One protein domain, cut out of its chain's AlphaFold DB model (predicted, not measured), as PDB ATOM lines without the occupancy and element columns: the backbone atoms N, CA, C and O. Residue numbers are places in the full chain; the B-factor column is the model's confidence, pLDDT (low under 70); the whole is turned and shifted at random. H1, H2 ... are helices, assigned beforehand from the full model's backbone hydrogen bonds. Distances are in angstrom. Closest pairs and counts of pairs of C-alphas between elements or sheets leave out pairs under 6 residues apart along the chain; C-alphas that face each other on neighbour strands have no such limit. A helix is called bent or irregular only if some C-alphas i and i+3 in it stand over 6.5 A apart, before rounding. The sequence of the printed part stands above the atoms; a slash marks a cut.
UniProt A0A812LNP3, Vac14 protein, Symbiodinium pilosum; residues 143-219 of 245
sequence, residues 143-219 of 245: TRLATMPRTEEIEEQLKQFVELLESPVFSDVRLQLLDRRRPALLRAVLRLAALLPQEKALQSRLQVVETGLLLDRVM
ATOM      1  N   THR A 143     197.257 129.774 106.392       95.19
ATOM      2  CA  THR A 143     197.982 128.598 106.902       95.19
ATOM      3  C   THR A 143     197.437 128.136 108.247       95.19
ATOM      4  O   THR A 143     197.248 126.938 108.440       95.19
ATOM      5  N   ARG A 144     197.124 129.059 109.162       94.50
ATOM      6  CA  ARG A 144     196.504 128.707 110.446       94.50
ATOM      7  C   ARG A 144     195.131 128.078 110.254       94.50
ATOM      8  O   ARG A 144     194.869 127.039 110.847       94.50
ATOM      9  N   LEU A 145     194.301 128.635 109.375       94.75
ATOM     10  CA  LEU A 145     193.003 128.059 109.012       94.75
ATOM     11  C   LEU A 145     193.112 126.612 108.512       94.75
ATOM     12  O   LEU A 145     192.248 125.808 108.836       94.75
ATOM     13  N   ALA A 146     194.186 126.250 107.802       92.56
ATOM     14  CA  ALA A 146     194.408 124.873 107.345       92.56
ATOM     15  C   ALA A 146     194.660 123.876 108.493       92.56
ATOM     16  O   ALA A 146     194.449 122.681 108.317       92.56
ATOM     17  N   THR A 147     195.112 124.355 109.656       93.00
ATOM     18  CA  THR A 147     195.338 123.527 110.857       93.00
ATOM     19  C   THR A 147     194.104 123.411 111.751       93.00
ATOM     20  O   THR A 147     194.086 122.597 112.673       93.00
ATOM     21  N   MET A 148     193.073 124.224 111.505       91.12
ATOM     22  CA  MET A 148     191.841 124.216 112.289       91.12
ATOM     23  C   MET A 148     190.903 123.091 111.827       91.12
ATOM     24  O   MET A 148     190.913 122.733 110.646       91.12
ATOM     25  N   PRO A 149     190.062 122.542 112.725       89.06
ATOM     26  CA  PRO A 149     189.048 121.575 112.332       89.06
ATOM     27  C   PRO A 149     188.120 122.202 111.294       89.06
ATOM     28  O   PRO A 149     187.613 123.312 111.475       89.06
ATOM     29  N   ARG A 150     187.910 121.483 110.192       87.19
ATOM     30  CA  ARG A 150     187.087 121.968 109.094       87.19
ATOM     31  C   ARG A 150     185.611 121.798 109.440       87.19
ATOM     32  O   ARG A 150     185.080 120.696 109.362       87.19
ATOM     33  N   THR A 151     184.974 122.892 109.843       91.44
ATOM     34  CA  THR A 151     183.528 122.954 110.080       91.44
ATOM     35  C   THR A 151     182.800 123.459 108.837       91.44
ATOM     36  O   THR A 151     183.366 124.220 108.047       91.44
ATOM     37  N   GLU A 152     181.530 123.079 108.683       91.00
ATOM     38  CA  GLU A 152     180.661 123.594 107.612       91.00
ATOM     39  C   GLU A 152     180.562 125.127 107.658       91.00
ATOM     40  O   GLU A 152     180.613 125.783 106.623       91.00
ATOM     41  N   GLU A 153     180.532 125.706 108.863       90.31
ATOM     42  CA  GLU A 153     180.508 127.158 109.075       90.31
ATOM     43  C   GLU A 153     181.742 127.858 108.470       90.31
ATOM     44  O   GLU A 153     181.616 128.886 107.803       90.31
ATOM     45  N   ILE A 154     182.944 127.305 108.683       92.25
ATOM     46  CA  ILE A 154     184.188 127.861 108.128       92.25
ATOM     47  C   ILE A 154     184.194 127.724 106.607       92.25
ATOM     48  O   ILE A 154     184.596 128.656 105.911       92.25
ATOM     49  N   GLU A 155     183.765 126.574 106.085       93.12
ATOM     50  CA  GLU A 155     183.726 126.350 104.644       93.12
ATOM     51  C   GLU A 155     182.767 127.319 103.944       93.12
ATOM     52  O   GLU A 155     183.152 127.941 102.954       93.12
ATOM     53  N   GLU A 156     181.569 127.508 104.492       93.25
ATOM     54  CA  GLU A 156     180.585 128.461 103.980       93.25
ATOM     55  C   GLU A 156     181.129 129.899 103.999       93.25
ATOM     56  O   GLU A 156     181.056 130.617 103.002       93.25
ATOM     57  N   GLN A 157     181.785 130.313 105.086       94.94
ATOM     58  CA  GLN A 157     182.406 131.642 105.159       94.94
ATOM     59  C   GLN A 157     183.534 131.828 104.146       94.94
ATOM     60  O   GLN A 157     183.711 132.923 103.609       94.94
ATOM     61  N   LEU A 158     184.320 130.782 103.879       95.56
ATOM     62  CA  LEU A 158     185.374 130.839 102.873       95.56
ATOM     63  C   LEU A 158     184.783 130.944 101.459       95.56
ATOM     64  O   LEU A 158     185.314 131.708 100.653       95.56
ATOM     65  N   LYS A 159     183.672 130.256 101.166       94.56
ATOM     66  CA  LYS A 159     182.942 130.400  99.892       94.56
ATOM     67  C   LYS A 159     182.421 131.822  99.713       94.56
ATOM     68  O   LYS A 159     182.738 132.468  98.715       94.56
ATOM     69  N   GLN A 160     181.762 132.368 100.734       94.44
ATOM     70  CA  GLN A 160     181.311 133.765 100.744       94.44
ATOM     71  C   GLN A 160     182.475 134.752 100.583       94.44
ATOM     72  O   GLN A 160     182.334 135.793  99.938       94.44
ATOM     73  N   PHE A 161     183.653 134.440 101.133       96.38
ATOM     74  CA  PHE A 161     184.850 135.238 100.894       96.38
ATOM     75  C   PHE A 161     185.299 135.179  99.426       96.38
ATOM     76  O   PHE A 161     185.595 136.228  98.854       96.38
ATOM     77  N   VAL A 162     185.331 134.000  98.798       95.06
ATOM     78  CA  VAL A 162     185.679 133.866  97.370       95.06
ATOM     79  C   VAL A 162     184.694 134.640  96.489       95.06
ATOM     80  O   VAL A 162     185.126 135.372  95.599       95.06
ATOM     81  N   GLU A 163     183.395 134.577  96.774       94.19
ATOM     82  CA  GLU A 163     182.392 135.402  96.087       94.19
ATOM     83  C   GLU A 163     182.656 136.903  96.280       94.19
ATOM     84  O   GLU A 163     182.636 137.690  95.328       94.19
ATOM     85  N   LEU A 164     182.970 137.317  97.511       95.38
ATOM     86  CA  LEU A 164     183.288 138.707  97.821       95.38
ATOM     87  C   LEU A 164     184.572 139.173  97.116       95.38
ATOM     88  O   LEU A 164     184.637 140.332  96.698       95.38
ATOM     89  N   LEU A 165     185.567 138.298  96.946       95.00
ATOM     90  CA  LEU A 165     186.817 138.580  96.233       95.00
ATOM     91  C   LEU A 165     186.562 138.947  94.761       95.00
ATOM     92  O   LEU A 165     187.259 139.807  94.214       95.00
ATOM     93  N   GLU A 166     185.530 138.369  94.144       92.44
ATOM     94  CA  GLU A 166     185.100 138.713  92.782       92.44
ATOM     95  C   GLU A 166     184.295 140.016  92.699       92.44
ATOM     96  O   GLU A 166     184.165 140.616  91.627       92.44
ATOM     97  N   SER A 167     183.805 140.523  93.830       94.00
ATOM     98  CA  SER A 167     183.027 141.759  93.869       94.00
ATOM     99  C   SER A 167     183.890 143.028  93.673       94.00
ATOM    100  O   SER A 167     185.125 143.010  93.808       94.00
ATOM    101  N   PRO A 168     183.271 144.192  93.382       93.81
ATOM    102  CA  PRO A 168     184.000 145.440  93.159       93.81
ATOM    103  C   PRO A 168     184.849 145.915  94.347       93.81
ATOM    104  O   PRO A 168     185.846 146.608  94.132       93.81
ATOM    105  N   VAL A 169     184.512 145.537  95.588       94.50
ATOM    106  CA  VAL A 169     185.266 145.963  96.785       94.50
ATOM    107  C   VAL A 169     186.702 145.409  96.809       94.50
ATOM    108  O   VAL A 169     187.583 146.004  97.437       94.50
ATOM    109  N   PHE A 170     186.946 144.322  96.069       95.81
ATOM    110  CA  PHE A 170     188.241 143.657  95.913       95.81
ATOM    111  C   PHE A 170     188.891 143.874  94.535       95.81
ATOM    112  O   PHE A 170     189.881 143.217  94.215       95.81
ATOM    113  N   SER A 171     188.398 144.821  93.725       94.19
ATOM    114  CA  SER A 171     188.981 145.117  92.399       94.19
ATOM    115  C   SER A 171     190.483 145.409  92.479       94.19
ATOM    116  O   SER A 171     191.259 144.865  91.699       94.19
ATOM    117  N   ASP A 172     190.909 146.180  93.485       92.88
ATOM    118  CA  ASP A 172     192.322 146.497  93.712       92.88
ATOM    119  C   ASP A 172     193.169 145.242  93.943       92.88
ATOM    120  O   ASP A 172     194.293 145.167  93.455       92.88
ATOM    121  N   VAL A 173     192.660 144.266  94.698       94.00
ATOM    122  CA  VAL A 173     193.384 143.023  95.008       94.00
ATOM    123  C   VAL A 173     193.500 142.162  93.755       94.00
ATOM    124  O   VAL A 173     194.581 141.657  93.465       94.00
ATOM    125  N   ARG A 174     192.421 142.049  92.971       92.88
ATOM    126  CA  ARG A 174     192.425 141.300  91.705       92.88
ATOM    127  C   ARG A 174     193.374 141.908  90.675       92.88
ATOM    128  O   ARG A 174     194.092 141.167  90.015       92.88
ATOM    129  N   LEU A 175     193.438 143.237  90.580       90.81
ATOM    130  CA  LEU A 175     194.416 143.925  89.730       90.81
ATOM    131  C   LEU A 175     195.851 143.711  90.229       90.81
ATOM    132  O   LEU A 175     196.740 143.421  89.435       90.81
ATOM    133  N   GLN A 176     196.078 143.798  91.542       91.50
ATOM    134  CA  GLN A 176     197.395 143.552  92.140       91.50
ATOM    135  C   GLN A 176     197.869 142.106  91.975       91.50
ATOM    136  O   GLN A 176     199.072 141.875  91.935       91.50
ATOM    137  N   LEU A 177     196.954 141.140  91.879       88.88
ATOM    138  CA  LEU A 177     197.292 139.732  91.668       88.88
ATOM    139  C   LEU A 177     197.922 139.485  90.287       88.88
ATOM    140  O   LEU A 177     198.670 138.525  90.119       88.88
ATOM    141  N   LEU A 178     197.661 140.364  89.316       85.25
ATOM    142  CA  LEU A 178     198.307 140.335  88.003       85.25
ATOM    143  C   LEU A 178     199.746 140.885  88.044       85.25
ATOM    144  O   LEU A 178     200.513 140.650  87.114       85.25
ATOM    145  N   ASP A 179     200.130 141.604  89.105       80.94
ATOM    146  CA  ASP A 179     201.469 142.178  89.263       80.94
ATOM    147  C   ASP A 179     202.415 141.210  90.001       80.94
ATOM    148  O   ASP A 179     202.180 140.776  91.132       80.94
ATOM    149  N   ARG A 180     203.569 140.932  89.385       68.56
ATOM    150  CA  ARG A 180     204.642 140.083  89.932       68.56
ATOM    151  C   ARG A 180     205.289 140.628  91.203       68.56
ATOM    152  O   ARG A 180     205.974 139.888  91.905       68.56
ATOM    153  N   ARG A 181     205.099 141.909  91.519       77.94
ATOM    154  CA  ARG A 181     205.742 142.568  92.669       77.94
ATOM    155  C   ARG A 181     205.136 142.192  94.022       77.94
ATOM    156  O   ARG A 181     205.605 142.690  95.043       77.94
ATOM    157  N   ARG A 182     204.112 141.330  94.065       85.69
ATOM    158  CA  ARG A 182     203.425 140.949  95.313       85.69
ATOM    159  C   ARG A 182     203.408 139.434  95.555       85.69
ATOM    160  O   ARG A 182     202.337 138.827  95.573       85.69
ATOM    161  N   PRO A 183     204.568 138.808  95.834       89.62
ATOM    162  CA  PRO A 183     204.644 137.368  96.100       89.62
ATOM    163  C   PRO A 183     203.835 136.941  97.334       89.62
ATOM    164  O   PRO A 183     203.330 135.824  97.389       89.62
ATOM    165  N   ALA A 184     203.675 137.826  98.323       93.25
ATOM    166  CA  ALA A 184     202.830 137.592  99.492       93.25
ATOM    167  C   ALA A 184     201.354 137.379  99.117       93.25
ATOM    168  O   ALA A 184     200.719 136.457  99.621       93.25
ATOM    169  N   LEU A 185     200.832 138.186  98.185       94.81
ATOM    170  CA  LEU A 185     199.460 138.063  97.697       94.81
ATOM    171  C   LEU A 185     199.263 136.729  96.974       94.81
ATOM    172  O   LEU A 185     198.335 135.995  97.298       94.81
ATOM    173  N   LEU A 186     200.170 136.380  96.056       91.62
ATOM    174  CA  LEU A 186     200.102 135.101  95.349       91.62
ATOM    175  C   LEU A 186     200.135 133.915  96.326       91.62
ATOM    176  O   LEU A 186     199.307 133.014  96.219       91.62
ATOM    177  N   ARG A 187     201.029 133.940  97.326       92.88
ATOM    178  CA  ARG A 187     201.071 132.914  98.383       92.88
ATOM    179  C   ARG A 187     199.753 132.828  99.154       92.88
ATOM    180  O   ARG A 187     199.273 131.722  99.382       92.88
ATOM    181  N   ALA A 188     199.165 133.960  99.538       95.25
ATOM    182  CA  ALA A 188     197.894 133.985 100.258       95.25
ATOM    183  C   ALA A 188     196.744 133.395  99.420       95.25
ATOM    184  O   ALA A 188     195.977 132.583  99.930       95.25
ATOM    185  N   VAL A 189     196.656 133.741  98.130       93.25
ATOM    186  CA  VAL A 189     195.628 133.207  97.215       93.25
ATOM    187  C   VAL A 189     195.821 131.710  96.964       93.25
ATOM    188  O   VAL A 189     194.848 130.966  96.985       93.25
ATOM    189  N   LEU A 190     197.058 131.239  96.785       91.06
ATOM    190  CA  LEU A 190     197.340 129.806  96.625       91.06
ATOM    191  C   LEU A 190     196.966 129.005  97.880       91.06
ATOM    192  O   LEU A 190     196.389 127.928  97.772       91.06
ATOM    193  N   ARG A 191     197.246 129.545  99.073       94.44
ATOM    194  CA  ARG A 191     196.816 128.936 100.343       94.44
ATOM    195  C   ARG A 191     195.293 128.913 100.459       94.44
ATOM    196  O   ARG A 191     194.742 127.888 100.840       94.44
ATOM    197  N   LEU A 192     194.613 129.993 100.072       93.62
ATOM    198  CA  LEU A 192     193.150 130.029 100.010       93.62
ATOM    199  C   LEU A 192     192.593 128.976  99.035       93.62
ATOM    200  O   LEU A 192     191.621 128.305  99.360       93.62
ATOM    201  N   ALA A 193     193.230 128.779  97.880       91.38
ATOM    202  CA  ALA A 193     192.823 127.759  96.913       91.38
ATOM    203  C   ALA A 193     193.028 126.338  97.445       91.38
ATOM    204  O   ALA A 193     192.178 125.477  97.236       91.38
ATOM    205  N   ALA A 194     194.101 126.103  98.202       90.50
ATOM    206  CA  ALA A 194     194.308 124.833  98.890       90.50
ATOM    207  C   ALA A 194     193.238 124.568  99.966       90.50
ATOM    208  O   ALA A 194     192.851 123.420 100.172       90.50
ATOM    209  N   LEU A 195     192.715 125.617 100.617       91.31
ATOM    210  CA  LEU A 195     191.581 125.498 101.538       91.31
ATOM    211  C   LEU A 195     190.260 125.198 100.817       91.31
ATOM    212  O   LEU A 195     189.320 124.756 101.465       91.31
ATOM    213  N   LEU A 196     190.142 125.453  99.518       90.00
ATOM    214  CA  LEU A 196     188.892 125.342  98.767       90.00
ATOM    215  C   LEU A 196     189.147 124.734  97.377       90.00
ATOM    216  O   LEU A 196     188.971 125.405  96.357       90.00
ATOM    217  N   PRO A 197     189.552 123.453  97.302       82.75
ATOM    218  CA  PRO A 197     190.009 122.860  96.048       82.75
ATOM    219  C   PRO A 197     188.918 122.773  94.976       82.75
ATOM    220  O   PRO A 197     189.254 122.714  93.801       82.75
ATOM    221  N   GLN A 198     187.633 122.785  95.348       83.94
ATOM    222  CA  GLN A 198     186.499 122.668  94.419       83.94
ATOM    223  C   GLN A 198     185.969 124.022  93.907       83.94
ATOM    224  O   GLN A 198     185.083 124.055  93.052       83.94
ATOM    225  N   GLU A 199     186.499 125.148  94.395       89.62
ATOM    226  CA  GLU A 199     185.963 126.475  94.074       89.62
ATOM    227  C   GLU A 199     186.433 126.984  92.705       89.62
ATOM    228  O   GLU A 199     187.536 127.516  92.532       89.62
ATOM    229  N   LYS A 200     185.552 126.856  91.706       85.88
ATOM    230  CA  LYS A 200     185.837 127.172  90.294       85.88
ATOM    231  C   LYS A 200     186.219 128.630  90.052       85.88
ATOM    232  O   LYS A 200     187.054 128.896  89.185       85.88
ATOM    233  N   ALA A 201     185.626 129.576  90.784       83.44
ATOM    234  CA  ALA A 201     185.936 131.001  90.632       83.44
ATOM    235  C   ALA A 201     187.420 131.271  90.930       83.44
ATOM    236  O   ALA A 201     188.128 131.890  90.131       83.44
ATOM    237  N   LEU A 202     187.914 130.696  92.027       83.69
ATOM    238  CA  LEU A 202     189.294 130.846  92.467       83.69
ATOM    239  C   LEU A 202     190.278 130.145  91.520       83.69
ATOM    240  O   LEU A 202     191.298 130.730  91.151       83.69
ATOM    241  N   GLN A 203     189.941 128.941  91.049       85.69
ATOM    242  CA  GLN A 203     190.718 128.243  90.015       85.69
ATOM    243  C   GLN A 203     190.816 129.069  88.723       85.69
ATOM    244  O   GLN A 203     191.905 129.257  88.180       85.69
ATOM    245  N   SER A 204     189.695 129.630  88.264       84.81
ATOM    246  CA  SER A 204     189.641 130.463  87.058       84.81
ATOM    247  C   SER A 204     190.496 131.727  87.196       84.81
ATOM    248  O   SER A 204     191.088 132.193  86.222       84.81
ATOM    249  N   ARG A 205     190.597 132.305  88.403       85.88
ATOM    250  CA  ARG A 205     191.522 133.418  88.667       85.88
ATOM    251  C   ARG A 205     192.976 132.996  88.620       85.88
ATOM    252  O   ARG A 205     193.766 133.692  87.987       85.88
ATOM    253  N   LEU A 206     193.325 131.868  89.228       84.38
ATOM    254  CA  LEU A 206     194.693 131.357  89.183       84.38
ATOM    255  C   LEU A 206     195.148 131.062  87.748       84.38
ATOM    256  O   LEU A 206     196.268 131.422  87.397       84.38
ATOM    257  N   GLN A 207     194.269 130.534  86.894       84.50
ATOM    258  CA  GLN A 207     194.566 130.320  85.470       84.50
ATOM    259  C   GLN A 207     194.856 131.626  84.715       84.50
ATOM    260  O   GLN A 207     195.769 131.686  83.886       84.50
ATOM    261  N   VAL A 208     194.117 132.706  85.006       82.75
ATOM    262  CA  VAL A 208     194.393 134.024  84.405       82.75
ATOM    263  C   VAL A 208     195.745 134.568  84.853       82.75
ATOM    264  O   VAL A 208     196.492 135.104  84.035       82.75
ATOM    265  N   VAL A 209     196.084 134.399  86.130       83.06
ATOM    266  CA  VAL A 209     197.387 134.808  86.668       83.06
ATOM    267  C   VAL A 209     198.509 134.004  86.019       83.06
ATOM    268  O   VAL A 209     199.482 134.588  85.553       83.06
ATOM    269  N   GLU A 210     198.363 132.683  85.921       81.88
ATOM    270  CA  GLU A 210     199.323 131.802  85.255       81.88
ATOM    271  C   GLU A 210     199.553 132.212  83.794       81.88
ATOM    272  O   GLU A 210     200.698 132.386  83.373       81.88
ATOM    273  N   THR A 211     198.477 132.470  83.047       77.75
ATOM    274  CA  THR A 211     198.552 132.948  81.658       77.75
ATOM    275  C   THR A 211     199.312 134.274  81.562       77.75
ATOM    276  O   THR A 211     200.194 134.420  80.714       77.75
ATOM    277  N   GLY A 212     199.037 135.226  82.462       77.75
ATOM    278  CA  GLY A 212     199.775 136.491  82.542       77.75
ATOM    279  C   GLY A 212     201.268 136.280  82.821       77.75
ATOM    280  O   GLY A 212     202.124 136.843  82.138       77.75
ATOM    281  N   LEU A 213     201.602 135.386  83.756       77.75
ATOM    282  CA  LEU A 213     202.989 135.034  84.059       77.75
ATOM    283  C   LEU A 213     203.700 134.379  82.865       77.75
ATOM    284  O   LEU A 213     204.896 134.618  82.675       77.75
ATOM    285  N   LEU A 214     203.010 133.570  82.062       76.81
ATOM    286  CA  LEU A 214     203.575 132.970  80.852       76.81
ATOM    287  C   LEU A 214     203.817 134.015  79.757       76.81
ATOM    288  O   LEU A 214     204.920 134.057  79.207       76.81
ATOM    289  N   LEU A 215     202.848 134.898  79.495       75.06
ATOM    290  CA  LEU A 215     202.996 136.003  78.537       75.06
ATOM    291  C   LEU A 215     204.210 136.872  78.872       75.06
ATOM    292  O   LEU A 215     205.040 137.147  78.008       75.06
ATOM    293  N   ASP A 216     204.384 137.215  80.144       72.00
ATOM    294  CA  ASP A 216     205.530 137.993  80.598       72.00
ATOM    295  C   ASP A 216     206.866 137.249  80.441       72.00
ATOM    296  O   ASP A 216     207.892 137.878  80.180       72.00
ATOM    297  N   ARG A 217     206.904 135.915  80.609       76.25
ATOM    298  CA  ARG A 217     208.122 135.122  80.333       76.25
ATOM    299  C   ARG A 217     208.464 135.145  78.842       76.25
ATOM    300  O   ARG A 217     209.632 135.322  78.506       76.25
ATOM    301  N   VAL A 218     207.463 135.014  77.970       75.75
ATOM    302  CA  VAL A 218     207.625 135.093  76.506       75.75
ATOM    303  C   VAL A 218     208.059 136.496  76.063       75.75
ATOM    304  O   VAL A 218     208.895 136.649  75.174       75.75
ATOM    305  N   MET A 219     207.536 137.543  76.699       74.69
ATOM    306  CA  MET A 219     207.947 138.927  76.451       74.69
ATOM    307  C   MET A 219     209.370 139.200  76.957       74.69
ATOM    308  O   MET A 219     210.148 139.867  76.278       74.69
TER     309      MET A 219
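This is residues 143 to 219 of the 245 residues of the protein "Vac14 protein" of Symbiodinium pilosum (UniProt A0A812LNP3). H2, H3 and H4 make a triangle with few contacts, H2 and H3 meeting at a corner; long H5 runs across one face, and short H1 sits by the last residues of H4. The 77 printed residues hold five named helices, H1 to H5 in order, and no named strand: all helix. The outline is elongated, 44 by 26 by 20 A, only just compact, close to loose, with radius of gyration of the C-alphas 13.4 A.

H1, residues 143 to 147, is close but not clearly touching H4, residues 183 to 195; closest C-alphas Ala 146 and Leu 195, 6.5 A. H2, residues 152 to 166, and H3, residues 168 to 177, touch only at the corner; closest C-alphas Leu 164 and Phe 170, 7.3 A, about perpendicular at 81 degrees. With residues 162 to 163 alone, H2 only just touches residues 201 to 202 of H5, residues 200 to 219, with 3 pairs of C-alphas within 8 A; closest Val 162 and Leu 202, 6.8 A. Every O i to N i+4 pair is within hydrogen-bond range in H2, H4 and H5, 4 of 6 in H3, and 0 of 1 in H1, where 2 of 2 O i to N i+3 pairs are.

H1 begins at C-alpha 143 (197.982, 128.598, 106.902). H2 measures 21.6 A, H4 18.5 A and H5 28.6 A, ending at C-alpha 219 (207.947, 138.927, 76.451). H3 is irregular: C-alphas 169 and 172 are 7.7 A apart.

The farthest C-alphas, Thr 151 and Met 219, are 44.5 A apart. The printed part has no cut, and its four links are tight. Residue 180 alone is under pLDDT 70.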